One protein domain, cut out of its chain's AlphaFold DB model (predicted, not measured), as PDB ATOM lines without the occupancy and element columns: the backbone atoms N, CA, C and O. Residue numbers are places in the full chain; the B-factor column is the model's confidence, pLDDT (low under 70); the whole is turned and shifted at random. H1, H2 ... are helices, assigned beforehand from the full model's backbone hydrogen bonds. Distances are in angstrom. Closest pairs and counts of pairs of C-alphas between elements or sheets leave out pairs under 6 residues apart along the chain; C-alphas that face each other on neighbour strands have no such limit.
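Overview. This is residues 469 to 588 of the 888 residues of an uncharacterized protein of Bacteroides intestinalis DSM 17393 (UniProt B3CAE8). What shape does the printed part make? One long helix, H1, runs through the middle, and the other helices are set round it: H2 crosses it, the side-by-side pair H3 and H5 runs nearly at right angles to it, and the short H6 packs on its first half. H4 lies well away from H2, with a long loop leading from it back to H5. What is it built of, and how large is it? The printed part has 120 residues with six named helices, H1 to H6 in order along the chain, and no named strand; its class is all helix, with mostly crossed helix packing. It is compact and rounded, with a radius of gyration of the C-alphas of 13.5 A and spans of 40 by 30 by 28 A.

Arrangement. What touches H1, residues 469 to 486, the hub? With residues 476 to 484 alone it touches H2, residues 492 to 506, at a steep tilt of 67 degrees, opposite ways; the closest C-alphas, of Ala 480 and Ile 495, are 5.8 A apart. With residues 470 to 475 alone it touches H3, residues 515 to 531, about perpendicular at 79 degrees, the closest C-alphas being those of Ser 471 and Ile 525 at 6.1 A. H4, residues 538 to 550, only just touches H1, with 3 pairs of C-alphas within 8 A, the closest those of Val 485 and Met 548 at 7.2 A. Where are H5, residues 562 to 574, and H6, residues 585 to 588? H5 touches H3 at a shallow tilt of 22 degrees, the same way, the closest C-alphas being those of Tyr 528 and Glu 573 at 5.3 A. H6 touches H1 at residues 470 to 477 alone, with the C-alphas of Ala 473 and Tyr 585 closest at 5.0 A. Are the helix backbones in order? In H2 and H5 every O i to N i+4 pair is within hydrogen-bond range; in H1 it is 13 of 14, in H3 11 of 13 and in H4 8 of 9, while H6 is too short for such a pair.

Along the chain. Where does H1 begin? C-alpha 469 is at (75.907, 78.559, 45.417), and H1 measures 25.8 A from first to last C-alpha. How long are the others? H2 measures 21.1 A, H3 25.1 A, H4 19.6 A and H5 18.1 A. H6 ends at C-alpha 588, at (78.199, 87.623, 48.884).

Size, cuts and confidence. Which C-alphas are farthest apart? Those of Asp 510 and Thr 538, at 41.2 A. Are there cuts or long links? The printed part has no cut, and the link from H4 to H5, 11 residues, is long. Where is confidence low? The mean pLDDT of the printed part is 76.7, and residues 507 to 517, 519 to 520, 534 to 541 and 549 to 559 are under 70.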
ATOM      1  N   VAL A 469      75.863  77.088  45.472       85.38
ATOM      2  CA  VAL A 469      75.907  78.559  45.417       85.38
ATOM      3  C   VAL A 469      77.366  79.037  45.403       85.38
ATOM      4  O   VAL A 469      77.730  79.935  44.651       85.38
ATOM      5  N   ILE A 470      78.241  78.355  46.153       88.38
ATOM      6  CA  ILE A 470      79.692  78.600  46.145       88.38
ATOM      7  C   ILE A 470      80.318  78.187  44.799       88.38
ATOM      8  O   ILE A 470      81.216  78.869  44.312       88.38
ATOM      9  N   SER A 471      79.855  77.095  44.166       87.50
ATOM     10  CA  SER A 471      80.285  76.732  42.799       87.50
ATOM     11  C   SER A 471      79.962  77.852  41.818       87.50
ATOM     12  O   SER A 471      80.831  78.287  41.068       87.50
ATOM     13  N   PHE A 472      78.718  78.329  41.844       87.38
ATOM     14  CA  PHE A 472      78.251  79.395  40.973       87.38
ATOM     15  C   PHE A 472      79.028  80.695  41.208       87.38
ATOM     16  O   PHE A 472      79.484  81.311  40.250       87.38
ATOM     17  N   ALA A 473      79.272  81.066  42.467       90.06
ATOM     18  CA  ALA A 473      80.068  82.238  42.815       90.06
ATOM     19  C   ALA A 473      81.519  82.155  42.308       90.06
ATOM     20  O   ALA A 473      82.040  83.134  41.775       90.06
ATOM     21  N   LEU A 474      82.163  80.985  42.414       91.06
ATOM     22  CA  LEU A 474      83.502  80.753  41.858       91.06
ATOM     23  C   LEU A 474      83.509  80.835  40.327       91.06
ATOM     24  O   LEU A 474      84.402  81.457  39.757       91.06
ATOM     25  N   TYR A 475      82.504  80.253  39.664       91.94
ATOM     26  CA  TYR A 475      82.304  80.376  38.217       91.94
ATOM     27  C   TYR A 475      82.151  81.844  37.793       91.94
ATOM     28  O   TYR A 475      82.880  82.306  36.916       91.94
ATOM     29  N   ALA A 476      81.267  82.590  38.457       91.00
ATOM     30  CA  ALA A 476      80.997  83.992  38.170       91.00
ATOM     31  C   ALA A 476      82.231  84.880  38.410       91.00
ATOM     32  O   ALA A 476      82.526  85.750  37.591       91.00
ATOM     33  N   ASN A 477      83.002  84.624  39.475       91.00
ATOM     34  CA  ASN A 477      84.240  85.350  39.765       91.00
ATOM     35  C   ASN A 477      85.337  85.077  38.721       91.00
ATOM     36  O   ASN A 477      85.946  86.014  38.207       91.00
ATOM     37  N   LEU A 478      85.565  83.809  38.353       90.31
ATOM     38  CA  LEU A 478      86.523  83.452  37.299       90.31
ATOM     39  C   LEU A 478      86.109  84.030  35.932       90.31
ATOM     40  O   LEU A 478      86.967  84.465  35.164       90.31
ATOM     41  N   LEU A 479      84.805  84.087  35.641       90.25
ATOM     42  CA  LEU A 479      84.289  84.655  34.395       90.25
ATOM     43  C   LEU A 479      84.406  86.186  34.366       90.25
ATOM     44  O   LEU A 479      84.770  86.751  33.336       90.25
ATOM     45  N   ALA A 480      84.187  86.860  35.496       90.44
ATOM     46  CA  ALA A 480      84.441  88.292  35.634       90.44
ATOM     47  C   ALA A 480      85.927  88.627  35.411       90.44
ATOM     48  O   ALA A 480      86.257  89.516  34.625       90.44
ATOM     49  N   HIS A 481      86.829  87.848  36.018       88.06
ATOM     50  CA  HIS A 481      88.277  87.932  35.790       88.06
ATOM     51  C   HIS A 481      88.682  87.690  34.334       88.06
ATOM     52  O   HIS A 481      89.634  88.308  33.856       88.06
ATOM     53  N   LEU A 482      87.972  86.818  33.612       87.31
ATOM     54  CA  LEU A 482      88.173  86.616  32.179       87.31
ATOM     55  C   LEU A 482      87.750  87.864  31.390       87.31
ATOM     56  O   LEU A 482      88.544  88.419  30.630       87.31
ATOM     57  N   PHE A 483      86.521  88.343  31.600       87.25
ATOM     58  CA  PHE A 483      85.979  89.490  30.871       87.25
ATOM     59  C   PHE A 483      86.744  90.790  31.141       87.25
ATOM     60  O   PHE A 483      86.939  91.555  30.201       87.25
ATOM     61  N   GLN A 484      87.283  91.008  32.343       86.19
ATOM     62  CA  GLN A 484      88.144  92.163  32.629       86.19
ATOM     63  C   GLN A 484      89.450  92.155  31.813       86.19
ATOM     64  O   GLN A 484      89.971  93.219  31.482       86.19
ATOM     65  N   VAL A 485      89.987  90.985  31.440       81.81
ATOM     66  CA  VAL A 485      91.177  90.913  30.569       81.81
ATOM     67  C   VAL A 485      90.837  91.286  29.120       81.81
ATOM     68  O   VAL A 485      91.644  91.946  28.463       81.81
ATOM     69  N   TYR A 486      89.648  90.915  28.634       80.19
ATOM     70  CA  TYR A 486      89.157  91.303  27.302       80.19
ATOM     71  C   TYR A 486      88.609  92.742  27.252       80.19
ATOM     72  O   TYR A 486      88.686  93.389  26.210       80.19
ATOM     73  N   GLN A 487      88.117  93.281  28.372       82.56
ATOM     74  CA  GLN A 487      87.637  94.660  28.512       82.56
ATOM     75  C   GLN A 487      88.356  95.409  29.657       82.56
ATOM     76  O   GLN A 487      87.722  95.753  30.653       82.56
ATOM     77  N   PRO A 488      89.656  95.760  29.527       82.50
ATOM     78  CA  PRO A 488      90.424  96.375  30.621       82.50
ATOM     79  C   PRO A 488      89.878  97.708  31.151       82.50
ATOM     80  O   PRO A 488      90.225  98.105  32.259       82.50
ATOM     81  N   ASN A 489      89.050  98.393  30.356       85.75
ATOM     82  CA  ASN A 489      88.439  99.685  30.682       85.75
ATOM     83  C   ASN A 489      86.968  99.570  31.132       85.75
ATOM     84  O   ASN A 489      86.329 100.597  31.354       85.75
ATOM     85  N   ALA A 490      86.402  98.359  31.201       85.69
ATOM     86  CA  ALA A 490      85.059  98.166  31.736       85.69
ATOM     87  C   ALA A 490      85.049  98.379  33.254       85.69
ATOM     88  O   ALA A 490      86.018  98.084  33.952       85.69
ATOM     89  N   THR A 491      83.930  98.895  33.753       89.38
ATOM     90  CA  THR A 491      83.645  98.987  35.190       89.38
ATOM     91  C   THR A 491      83.164  97.643  35.737       89.38
ATOM     92  O   THR A 491      82.532  96.875  35.008       89.38
ATOM     93  N   ASP A 492      83.339  97.401  37.040       86.19
ATOM     94  CA  ASP A 492      82.833  96.203  37.731       86.19
ATOM     95  C   ASP A 492      81.353  95.924  37.417       86.19
ATOM     96  O   ASP A 492      80.938  94.774  37.303       86.19
ATOM     97  N   LEU A 493      80.538  96.978  37.271       86.19
ATOM     98  CA  LEU A 493      79.115  96.858  36.954       86.19
ATOM     99  C   LEU A 493      78.888  96.291  35.546       86.19
ATOM    100  O   LEU A 493      78.038  95.420  35.382       86.19
ATOM    101  N   GLN A 494      79.659  96.747  34.556       86.75
ATOM    102  CA  GLN A 494      79.594  96.236  33.183       86.75
ATOM    103  C   GLN A 494      80.097  94.791  33.109       86.75
ATOM    104  O   GLN A 494      79.465  93.963  32.459       86.75
ATOM    105  N   ILE A 495      81.166  94.455  33.838       88.44
ATOM    106  CA  ILE A 495      81.651  93.072  33.944       88.44
ATOM    107  C   ILE A 495      80.593  92.160  34.581       88.44
ATOM    108  O   ILE A 495      80.319  91.085  34.052       88.44
ATOM    109  N   LYS A 496      79.940  92.594  35.666       87.12
ATOM    110  CA  LYS A 496      78.870  91.823  36.325       87.12
ATOM    111  C   LYS A 496      77.650  91.618  35.428       87.12
ATOM    112  O   LYS A 496      77.148  90.500  35.345       87.12
ATOM    113  N   GLN A 497      77.214  92.666  34.727       85.38
ATOM    114  CA  GLN A 497      76.166  92.569  33.705       85.38
ATOM    115  C   GLN A 497      76.559  91.572  32.611       85.38
ATOM    116  O   GLN A 497      75.747  90.741  32.213       85.38
ATOM    117  N   ARG A 498      77.828  91.581  32.185       85.44
ATOM    118  CA  ARG A 498      78.307  90.667  31.152       85.44
ATOM    119  C   ARG A 498      78.381  89.208  31.611       85.44
ATOM    120  O   ARG A 498      78.057  88.313  30.832       85.44
ATOM    121  N   VAL A 499      78.747  88.955  32.870       87.81
ATOM    122  CA  VAL A 499      78.641  87.624  33.495       87.81
ATOM    123  C   VAL A 499      77.192  87.136  33.481       87.81
ATOM    124  O   VAL A 499      76.951  85.996  33.091       87.81
ATOM    125  N   GLU A 500      76.224  87.984  33.844       80.75
ATOM    126  CA  GLU A 500      74.793  87.641  33.820       80.75
ATOM    127  C   GLU A 500      74.303  87.298  32.401       80.75
ATOM    128  O   GLU A 500      73.698  86.244  32.195       80.75
ATOM    129  N   GLU A 501      74.603  88.153  31.416       82.81
ATOM    130  CA  GLU A 501      74.277  87.927  30.002       82.81
ATOM    131  C   GLU A 501      74.842  86.599  29.496       82.81
ATOM    132  O   GLU A 501      74.112  85.801  28.908       82.81
ATOM    133  N   TYR A 502      76.128  86.345  29.745       84.25
ATOM    134  CA  TYR A 502      76.793  85.141  29.267       84.25
ATOM    135  C   TYR A 502      76.278  83.879  29.967       84.25
ATOM    136  O   TYR A 502      76.025  82.871  29.312       84.25
ATOM    137  N   THR A 503      76.047  83.943  31.283       82.69
ATOM    138  CA  THR A 503      75.433  82.848  32.050       82.69
ATOM    139  C   THR A 503      74.084  82.472  31.439       82.69
ATOM    140  O   THR A 503      73.868  81.307  31.114       82.69
ATOM    141  N   ARG A 504      73.210  83.462  31.196       76.12
ATOM    142  CA  ARG A 504      71.903  83.255  30.549       76.12
ATOM    143  C   ARG A 504      72.046  82.627  29.162       76.12
ATOM    144  O   ARG A 504      71.266  81.749  28.817       76.12
ATOM    145  N   GLN A 505      73.036  83.061  28.380       76.75
ATOM    146  CA  GLN A 505      73.286  82.527  27.043       76.75
ATOM    147  C   GLN A 505      73.732  81.061  27.043       76.75
ATOM    148  O   GLN A 505      73.412  80.377  26.075       76.75
ATOM    149  N   ILE A 506      74.471  80.584  28.051       73.69
ATOM    150  CA  ILE A 506      74.958  79.191  28.089       73.69
ATOM    151  C   ILE A 506      74.012  78.232  28.817       73.69
ATOM    152  O   ILE A 506      74.065  77.036  28.560       73.69
ATOM    153  N   THR A 507      73.132  78.726  29.694       68.38
ATOM    154  CA  THR A 507      72.069  77.922  30.332       68.38
ATOM    155  C   THR A 507      70.772  77.877  29.507       68.38
ATOM    156  O   THR A 507      69.728  77.440  29.988       68.38
ATOM    157  N   ASP A 508      70.818  78.358  28.266       66.06
ATOM    158  CA  ASP A 508      69.719  78.312  27.306       66.06
ATOM    159  C   ASP A 508      69.412  76.846  26.913       66.06
ATOM    160  O   ASP A 508      70.297  76.149  26.400       66.06
ATOM    161  N   PRO A 509      68.187  76.331  27.157       56.41
ATOM    162  CA  PRO A 509      67.861  74.937  26.883       56.41
ATOM    163  C   PRO A 509      67.936  74.559  25.399       56.41
ATOM    164  O   PRO A 509      68.201  73.382  25.117       56.41
ATOM    165  N   ASP A 510      67.735  75.508  24.481       55.94
ATOM    166  CA  ASP A 510      67.653  75.254  23.039       55.94
ATOM    167  C   ASP A 510      69.037  75.092  22.384       55.94
ATOM    168  O   ASP A 510      69.164  74.500  21.303       55.94
ATOM    169  N   LYS A 511      70.109  75.513  23.068       58.81
ATOM    170  CA  LYS A 511      71.495  75.335  22.616       58.81
ATOM    171  C   LYS A 511      72.009  73.933  22.941       58.81
ATOM    172  O   LYS A 511      72.490  73.629  24.031       58.81
ATOM    173  N   LYS A 512      71.909  73.041  21.952       49.69
ATOM    174  CA  LYS A 512      72.254  71.615  22.100       49.69
ATOM    175  C   LYS A 512      73.752  71.307  22.199       49.69
ATOM    176  O   LYS A 512      74.091  70.247  22.715       49.69
ATOM    177  N   GLU A 513      74.633  72.184  21.720       53.25
ATOM    178  CA  GLU A 513      76.072  71.884  21.587       53.25
ATOM    179  C   GLU A 513      76.884  72.152  22.873       53.25
ATOM    180  O   GLU A 513      77.894  71.491  23.116       53.25
ATOM    181  N   ASP A 514      76.424  73.050  23.751       60.81
ATOM    182  CA  ASP A 514      77.214  73.544  24.892       60.81
ATOM    183  C   ASP A 514      77.173  72.652  26.154       60.81
ATOM    184  O   ASP A 514      78.027  72.769  27.039       60.81
ATOM    185  N   ARG A 515      76.216  71.717  26.265       60.59
ATOM    186  CA  ARG A 515      75.950  70.994  27.532       60.59
ATOM    187  C   ARG A 515      77.103  70.105  28.025       60.59
ATOM    188  O   ARG A 515      77.262  69.933  29.234       60.59
ATOM    189  N   ASN A 516      77.943  69.589  27.127       61.53
ATOM    190  CA  ASN A 516      79.134  68.817  27.511       61.53
ATOM    191  C   ASN A 516      80.208  69.714  28.147       61.53
ATOM    192  O   ASN A 516      80.796  69.353  29.168       61.53
ATOM    193  N   TYR A 517      80.411  70.913  27.594       68.12
ATOM    194  CA  TYR A 517      81.323  71.896  28.168       68.12
ATOM    195  C   TYR A 517      80.790  72.457  29.493       68.12
ATOM    196  O   TYR A 517      81.587  72.639  30.407       68.12
ATOM    197  N   LEU A 518      79.468  72.620  29.668       70.75
ATOM    198  CA  LEU A 518      78.876  72.936  30.981       70.75
ATOM    199  C   LEU A 518      79.218  71.869  32.032       70.75
ATOM    200  O   LEU A 518      79.662  72.204  33.125       70.75
ATOM    201  N   SER A 519      79.061  70.584  31.706       66.31
ATOM    202  CA  SER A 519      79.410  69.474  32.608       66.31
ATOM    203  C   SER A 519      80.890  69.504  33.024       66.31
ATOM    204  O   SER A 519      81.221  69.433  34.214       66.31
ATOM    205  N   LEU A 520      81.793  69.688  32.052       69.00
ATOM    206  CA  LEU A 520      83.229  69.798  32.302       69.00
ATOM    207  C   LEU A 520      83.573  71.052  33.129       69.00
ATOM    208  O   LEU A 520      84.378  70.970  34.059       69.00
ATOM    209  N   LEU A 521      82.901  72.176  32.868       77.19
ATOM    210  CA  LEU A 521      83.017  73.417  33.633       77.19
ATOM    211  C   LEU A 521      82.651  73.211  35.109       77.19
ATOM    212  O   LEU A 521      83.449  73.571  35.973       77.19
ATOM    213  N   ILE A 522      81.509  72.575  35.419       74.75
ATOM    214  CA  ILE A 522      81.131  72.240  36.809       74.75
ATOM    215  C   ILE A 522      82.248  71.437  37.478       74.75
ATOM    216  O   ILE A 522      82.634  71.727  38.608       74.75
ATOM    217  N   HIS A 523      82.779  70.418  36.796       73.56
ATOM    218  CA  HIS A 523      83.809  69.549  37.361       73.56
ATOM    219  C   HIS A 523      85.116  70.303  37.656       73.56
ATOM    220  O   HIS A 523      85.724  70.074  38.705       73.56
ATOM    221  N   ILE A 524      85.527  71.215  36.770       76.88
ATOM    222  CA  ILE A 524      86.680  72.102  36.974       76.88
ATOM    223  C   ILE A 524      86.432  73.037  38.161       76.88
ATOM    224  O   ILE A 524      87.284  73.137  39.039       76.88
ATOM    225  N   ILE A 525      85.256  73.660  38.250       84.69
ATOM    226  CA  ILE A 525      84.872  74.537  39.367       84.69
ATOM    227  C   ILE A 525      84.851  73.780  40.705       84.69
ATOM    228  O   ILE A 525      85.356  74.275  41.711       84.69
ATOM    229  N   GLU A 526      84.342  72.548  40.728       79.88
ATOM    230  CA  GLU A 526      84.328  71.677  41.912       79.88
ATOM    231  C   GLU A 526      85.730  71.208  42.338       79.88
ATOM    232  O   GLU A 526      85.947  70.917  43.518       79.88
ATOM    233  N   LYS A 527      86.689  71.123  41.406       80.12
ATOM    234  CA  LYS A 527      88.116  70.939  41.719       80.12
ATOM    235  C   LYS A 527      88.727  72.241  42.246       80.12
ATOM    236  O   LYS A 527      89.318  72.236  43.324       80.12
ATOM    237  N   TYR A 528      88.501  73.358  41.553       83.25
ATOM    238  CA  TYR A 528      89.009  74.685  41.902       83.25
ATOM    239  C   TYR A 528      88.581  75.127  43.310       83.25
ATOM    240  O   TYR A 528      89.406  75.584  44.095       83.25
ATOM    241  N   LYS A 529      87.321  74.879  43.692       86.06
ATOM    242  CA  LYS A 529      86.786  75.136  45.041       86.06
ATOM    243  C   LYS A 529      87.629  74.528  46.168       86.06
ATOM    244  O   LYS A 529      87.694  75.104  47.246       86.06
ATOM    245  N   LYS A 530      88.271  73.376  45.938       81.00
ATOM    246  CA  LYS A 530      89.097  72.691  46.952       81.00
ATOM    247  C   LYS A 530      90.474  73.319  47.149       81.00
ATOM    248  O   LYS A 530      91.108  73.045  48.163       81.00
ATOM    249  N   ILE A 531      90.955  74.077  46.164       79.50
ATOM    250  CA  ILE A 531      92.270  74.736  46.189       79.50
ATOM    251  C   ILE A 531      92.167  76.252  46.368       79.50
ATOM    252  O   ILE A 531      93.183  76.891  46.625       79.50
ATOM    253  N   HIS A 532      90.973  76.829  46.206       81.19
ATOM    254  CA  HIS A 532      90.723  78.247  46.414       81.19
ATOM    255  C   HIS A 532      90.982  78.647  47.871       81.19
ATOM    256  O   HIS A 532      90.645  77.914  48.800       81.19
ATOM    257  N   THR A 533      91.548  79.837  48.049       72.88
ATOM    258  CA  THR A 533      91.664  80.518  49.336       72.88
ATOM    259  C   THR A 533      91.439  82.012  49.126       72.88
ATOM    260  O   THR A 533      91.803  82.573  48.091       72.88
ATOM    261  N   SER A 534      90.902  82.679  50.141       63.75
ATOM    262  CA  SER A 534      90.739  84.140  50.211       63.75
ATOM    263  C   SER A 534      92.043  84.956  50.113       63.75
ATOM    264  O   SER A 534      91.990  86.177  49.961       63.75
ATOM    265  N   VAL A 535      93.222  84.325  50.175       61.28
ATOM    266  CA  VAL A 535      94.518  85.012  50.076       61.28
ATOM    267  C   VAL A 535      95.005  85.020  48.627       61.28
ATOM    268  O   VAL A 535      95.516  84.019  48.126       61.28
ATOM    269  N   HIS A 536      94.929  86.189  47.982       57.94
ATOM    270  CA  HIS A 536      95.584  86.457  46.696       57.94
ATOM    271  C   HIS A 536      97.081  86.121  46.766       57.94
ATOM    272  O   HIS A 536      97.885  86.857  47.344       57.94
ATOM    273  N   ALA A 537      97.487  85.026  46.125       60.28
ATOM    274  CA  ALA A 537      98.896  84.768  45.873       60.28
ATOM    275  C   ALA A 537      99.363  85.690  44.735       60.28
ATOM    276  O   ALA A 537      98.904  85.568  43.602       60.28
ATOM    277  N   THR A 538     100.317  86.585  45.004       56.66
ATOM    278  CA  THR A 538     100.803  87.615  44.056       56.66
ATOM    279  C   THR A 538     101.334  87.077  42.720       56.66
ATOM    280  O   THR A 538     101.401  87.813  41.737       56.66
ATOM    281  N   ASN A 539     101.682  85.789  42.644       62.03
ATOM    282  CA  ASN A 539     102.062  85.126  41.394       62.03
ATOM    283  C   ASN A 539     100.859  84.625  40.568       62.03
ATOM    284  O   ASN A 539     100.988  84.475  39.355       62.03
ATOM    285  N   SER A 540      99.699  84.374  41.181       69.69
ATOM    286  CA  SER A 540      98.535  83.758  40.526       69.69
ATOM    287  C   SER A 540      97.867  84.683  39.514       69.69
ATOM    288  O   SER A 540      97.646  84.275  38.376       69.69
ATOM    289  N   GLU A 541      97.629  85.946  39.873       69.75
ATOM    290  CA  GLU A 541      97.067  86.928  38.939       69.75
ATOM    291  C   GLU A 541      98.034  87.218  37.777       69.75
ATOM    292  O   GLU A 541      97.631  87.326  36.618       69.75
ATOM    293  N   LYS A 542      99.343  87.261  38.058       71.25
ATOM    294  CA  LYS A 542     100.381  87.402  37.029       71.25
ATOM    295  C   LYS A 542     100.378  86.217  36.057       71.25
ATOM    296  O   LYS A 542     100.473  86.435  34.851       71.25
ATOM    297  N   ASN A 543     100.237  84.988  36.559       71.88
ATOM    298  CA  ASN A 543     100.136  83.782  35.734       71.88
ATOM    299  C   ASN A 543      98.854  83.778  34.886       71.88
ATOM    300  O   ASN A 543      98.915  83.461  33.699       71.88
ATOM    301  N   TRP A 544      97.719  84.187  35.462       76.88
ATOM    302  CA  TRP A 544      96.442  84.345  34.757       76.88
ATOM    303  C   TRP A 544      96.533  85.368  33.620       76.88
ATOM    304  O   TRP A 544      96.289  85.032  32.461       76.88
ATOM    305  N   ARG A 545      96.986  86.594  33.913       74.44
ATOM    306  CA  ARG A 545      97.165  87.660  32.912       74.44
ATOM    307  C   ARG A 545      98.185  87.287  31.829       74.44
ATOM    308  O   ARG A 545      98.037  87.736  30.693       74.44
ATOM    309  N   ALA A 546      99.207  86.490  32.156       72.00
ATOM    310  CA  ALA A 546     100.179  85.986  31.186       72.00
ATOM    311  C   ALA A 546      99.553  84.955  30.233       72.00
ATOM    312  O   ALA A 546      99.671  85.120  29.022       72.00
ATOM    313  N   PHE A 547      98.835  83.959  30.763       72.62
ATOM    314  CA  PHE A 547      98.104  82.963  29.972       72.62
ATOM    315  C   PHE A 547      97.055  83.616  29.058       72.62
ATOM    316  O   PHE A 547      97.089  83.439  27.841       72.62
ATOM    317  N   MET A 548      96.213  84.491  29.612       71.75
ATOM    318  CA  MET A 548      95.221  85.237  28.830       71.75
ATOM    319  C   MET A 548      95.839  86.264  27.865       71.75
ATOM    320  O   MET A 548      95.145  86.815  27.015       71.75
ATOM    321  N   SER A 549      97.145  86.543  27.968       66.75
ATOM    322  CA  SER A 549      97.862  87.370  26.991       66.75
ATOM    323  C   SER A 549      98.488  86.588  25.839       66.75
ATOM    324  O   SER A 549      98.876  87.228  24.862       66.75
ATOM    325  N   SER A 550      98.570  85.257  25.930       63.84
ATOM    326  CA  SER A 550      98.903  84.377  24.797       63.84
ATOM    327  C   SER A 550      97.686  83.977  23.952       63.84
ATOM    328  O   SER A 550      97.866  83.591  22.801       63.84
ATOM    329  N   GLU A 551      96.470  84.118  24.484       60.34
ATOM    330  CA  GLU A 551      95.214  83.952  23.740       60.34
ATOM    331  C   GLU A 551      94.969  85.112  22.744       60.34
ATOM    332  O   GLU A 551      95.339  86.263  23.021       60.34
ATOM    333  N   PRO A 552      94.327  84.868  21.583       53.84
ATOM    334  CA  PRO A 552      94.051  85.904  20.590       53.84
ATOM    335  C   PRO A 552      93.005  86.919  21.088       53.84
ATOM    336  O   PRO A 552      91.800  86.680  21.077       53.84
ATOM    337  N   LYS A 553      93.473  88.122  21.441       55.22
ATOM    338  CA  LYS A 553      92.678  89.241  22.000       55.22
ATOM    339  C   LYS A 553      91.663  89.894  21.044       55.22
ATOM    340  O   LYS A 553      91.090  90.921  21.389       55.22
ATOM    341  N   ASN A 554      91.458  89.323  19.857       48.69
ATOM    342  CA  ASN A 554      90.600  89.872  18.801       48.69
ATOM    343  C   ASN A 554      89.245  89.152  18.675       48.69
ATOM    344  O   ASN A 554      88.485  89.474  17.764       48.69
ATOM    345  N   ALA A 555      88.938  88.186  19.545       54.28
ATOM    346  CA  ALA A 555      87.593  87.631  19.626       54.28
ATOM    347  C   ALA A 555      86.611  88.712  20.102       54.28
ATOM    348  O   ALA A 555      86.851  89.379  21.112       54.28
ATOM    349  N   ASN A 556      85.494  88.869  19.394       61.19
ATOM    350  CA  ASN A 556      84.358  89.613  19.915       61.19
ATOM    351  C   ASN A 556      83.878  88.928  21.210       61.19
ATOM    352  O   ASN A 556      83.841  87.699  21.279       61.19
ATOM    353  N   LEU A 557      83.495  89.683  22.244       62.16
ATOM    354  CA  LEU A 557      83.054  89.070  23.506       62.16
ATOM    355  C   LEU A 557      81.743  88.283  23.360       62.16
ATOM    356  O   LEU A 557      81.472  87.420  24.194       62.16
ATOM    357  N   ASP A 558      80.944  88.559  22.325       62.81
ATOM    358  CA  ASP A 558      79.767  87.759  21.942       62.81
ATOM    359  C   ASP A 558      80.133  86.436  21.235       62.81
ATOM    360  O   ASP A 558      79.277  85.575  21.059       62.81
ATOM    361  N   GLU A 559      81.402  86.243  20.862       66.69
ATOM    362  CA  GLU A 559      81.917  85.051  20.169       66.69
ATOM    363  C   GLU A 559      82.779  84.150  21.076       66.69
ATOM    364  O   GLU A 559      83.294  83.125  20.619       66.69
ATOM    365  N   ILE A 560      82.943  84.493  22.364       75.06
ATOM    366  CA  ILE A 560      83.684  83.660  23.326       75.06
ATOM    367  C   ILE A 560      82.927  82.344  23.530       75.06
ATOM    368  O   ILE A 560      81.890  82.287  24.195       75.06
ATOM    369  N   LYS A 561      83.466  81.264  22.965       78.31
ATOM    370  CA  LYS A 561      82.902  79.917  23.083       78.31
ATOM    371  C   LYS A 561      83.089  79.370  24.493       78.31
ATOM    372  O   LYS A 561      84.119  79.598  25.131       78.31
ATOM    373  N   LEU A 562      82.134  78.558  24.942       77.12
ATOM    374  CA  LEU A 562      82.194  77.918  26.254       77.12
ATOM    375  C   LEU A 562      83.430  77.007  26.405       77.12
ATOM    376  O   LEU A 562      83.991  76.907  27.495       77.12
ATOM    377  N   SER A 563      83.912  76.418  25.304       75.06
ATOM    378  CA  SER A 563      85.170  75.661  25.251       75.06
ATOM    379  C   SER A 563      86.382  76.481  25.714       75.06
ATOM    380  O   SER A 563      87.176  75.996  26.512       75.06
ATOM    381  N   THR A 564      86.490  77.746  25.295       78.12
ATOM    382  CA  THR A 564      87.592  78.649  25.670       78.12
ATOM    383  C   THR A 564      87.554  78.991  27.163       78.12
ATOM    384  O   THR A 564      88.591  79.040  27.821       78.12
ATOM    385  N   ILE A 565      86.357  79.162  27.734       83.44
ATOM    386  CA  ILE A 565      86.175  79.360  29.183       83.44
ATOM    387  C   ILE A 565      86.592  78.107  29.956       83.44
ATOM    388  O   ILE A 565      87.309  78.204  30.952       83.44
ATOM    389  N   VAL A 566      86.182  76.927  29.485       80.88
ATOM    390  CA  VAL A 566      86.568  75.634  30.064       80.88
ATOM    391  C   VAL A 566      88.087  75.449  30.053       80.88
ATOM    392  O   VAL A 566      88.657  75.094  31.083       80.88
ATOM    393  N   GLU A 567      88.757  75.740  28.938       79.88
ATOM    394  CA  GLU A 567      90.218  75.661  28.815       79.88
ATOM    395  C   GLU A 567      90.932  76.647  29.753       79.88
ATOM    396  O   GLU A 567      91.853  76.255  30.479       79.88
ATOM    397  N   ALA A 568      90.465  77.898  29.826       81.06
ATOM    398  CA  ALA A 568      91.014  78.899  30.737       81.06
ATOM    399  C   ALA A 568      90.843  78.498  32.214       81.06
ATOM    400  O   ALA A 568      91.778  78.603  33.013       81.06
ATOM    401  N   PHE A 569      89.675  77.980  32.597       86.56
ATOM    402  CA  PHE A 569      89.412  77.590  33.983       86.56
ATOM    403  C   PHE A 569      90.176  76.306  34.349       86.56
ATOM    404  O   PHE A 569      90.706  76.206  35.458       86.56
ATOM    405  N   ALA A 570      90.321  75.361  33.410       80.94
ATOM    406  CA  ALA A 570      91.168  74.180  33.570       80.94
ATOM    407  C   ALA A 570      92.646  74.558  33.754       80.94
ATOM    408  O   ALA A 570      93.334  73.971  34.589       80.94
ATOM    409  N   TYR A 571      93.140  75.570  33.030       81.12
ATOM    410  CA  TYR A 571      94.475  76.125  33.264       81.12
ATOM    411  C   TYR A 571      94.597  76.700  34.681       81.12
ATOM    412  O   TYR A 571      95.572  76.412  35.380       81.12
ATOM    413  N   CYS A 572      93.599  77.471  35.125       78.12
ATOM    414  CA  CYS A 572      93.562  78.075  36.457       78.12
ATOM    415  C   CYS A 572      93.638  77.025  37.579       78.12
ATOM    416  O   CYS A 572      94.435  77.171  38.509       78.12
ATOM    417  N   GLU A 573      92.874  75.937  37.458       81.94
ATOM    418  CA  GLU A 573      92.896  74.791  38.373       81.94
ATOM    419  C   GLU A 573      94.249  74.062  38.347       81.94
ATOM    420  O   GLU A 573      94.943  74.003  39.365       81.94
ATOM    421  N   LYS A 574      94.697  73.622  37.165       79.25
ATOM    422  CA  LYS A 574      95.933  72.842  36.972       79.25
ATOM    423  C   LYS A 574      97.201  73.587  37.394       79.25
ATOM    424  O   LYS A 574      98.185  72.962  37.791       79.25
ATOM    425  N   LYS A 575      97.214  74.920  37.295       79.81
ATOM    426  CA  LYS A 575      98.333  75.777  37.734       79.81
ATOM    427  C   LYS A 575      98.207  76.283  39.167       79.81
ATOM    428  O   LYS A 575      99.135  76.939  39.634       79.81
ATOM    429  N   LYS A 576      97.108  75.970  39.864       76.44
ATOM    430  CA  LYS A 576      96.769  76.521  41.185       76.44
ATOM    431  C   LYS A 576      96.805  78.058  41.195       76.44
ATOM    432  O   LYS A 576      97.252  78.680  42.156       76.44
ATOM    433  N   SER A 577      96.325  78.669  40.111       78.00
ATOM    434  CA  SER A 577      96.166  80.119  39.986       78.00
ATOM    435  C   SER A 577      94.926  80.552  40.769       78.00
ATOM    436  O   SER A 577      93.824  80.665  40.225       78.00
ATOM    437  N   ILE A 578      95.105  80.739  42.076       80.62
ATOM    438  CA  ILE A 578      94.072  81.249  42.983       80.62
ATOM    439  C   ILE A 578      93.843  82.734  42.677       80.62
ATOM    440  O   ILE A 578      94.754  83.542  42.858       80.62
ATOM    441  N   LEU A 579      92.646  83.073  42.197       82.31
ATOM    442  CA  LEU A 579      92.177  84.443  42.014       82.31
ATOM    443  C   LEU A 579      91.251  84.789  43.181       82.31
ATOM    444  O   LEU A 579      90.335  84.021  43.492       82.31
ATOM    445  N   GLY A 580      91.502  85.924  43.828       81.31
ATOM    446  CA  GLY A 580      90.644  86.459  44.878       81.31
ATOM    447  C   GLY A 580      89.308  86.995  44.358       81.31
ATOM    448  O   GLY A 580      89.045  87.072  43.153       81.31
ATOM    449  N   ASP A 581      88.444  87.344  45.304       87.00
ATOM    450  CA  ASP A 581      87.049  87.724  45.074       87.00
ATOM    451  C   ASP A 581      86.876  89.228  44.807       87.00
ATOM    452  O   ASP A 581      86.112  89.915  45.482       87.00
ATOM    453  N   ASP A 582      87.609  89.762  43.830       84.75
ATOM    454  CA  ASP A 582      87.660  91.209  43.564       84.75
ATOM    455  C   ASP A 582      86.291  91.792  43.157       84.75
ATOM    456  O   ASP A 582      86.005  92.967  43.390       84.75
ATOM    457  N   TYR A 583      85.402  90.950  42.622       86.31
ATOM    458  CA  TYR A 583      84.021  91.307  42.280       86.31
ATOM    459  C   TYR A 583      83.021  90.993  43.409       86.31
ATOM    460  O   TYR A 583      81.848  91.364  43.309       86.31
ATOM    461  N   GLY A 584      83.448  90.350  44.497       87.81
ATOM    462  CA  GLY A 584      82.624  90.053  45.671       87.81
ATOM    463  C   GLY A 584      81.602  88.922  45.493       87.81
ATOM    464  O   GLY A 584      80.647  88.863  46.265       87.81
ATOM    465  N   TYR A 585      81.702  88.071  44.470       89.56
ATOM    466  CA  TYR A 585      80.733  86.987  44.258       89.56
ATOM    467  C   TYR A 585      80.781  85.946  45.381       89.56
ATOM    468  O   TYR A 585      79.735  85.512  45.865       89.56
ATOM    469  N   ILE A 586      81.982  85.552  45.804       90.56
ATOM    470  CA  ILE A 586      82.203  84.499  46.801       90.56
ATOM    471  C   ILE A 586      81.754  84.989  48.180       90.56
ATOM    472  O   ILE A 586      80.945  84.330  48.832       90.56
ATOM    473  N   ALA A 587      82.201  86.175  48.595       90.06
ATOM    474  CA  ALA A 587      81.830  86.800  49.857       90.06
ATOM    475  C   ALA A 587      80.313  87.019  49.958       90.06
ATOM    476  O   ALA A 587      79.725  86.735  50.999       90.06
ATOM    477  N   ASN A 588      79.653  87.452  48.877       88.38
ATOM    478  CA  ASN A 588      78.199  87.623  48.884       88.38
ATOM    479  C   ASN A 588      77.440  86.289  48.922       88.38
ATOM    480  O   ASN A 588      76.447  86.200  49.640       88.38
TER     481      ASN A 588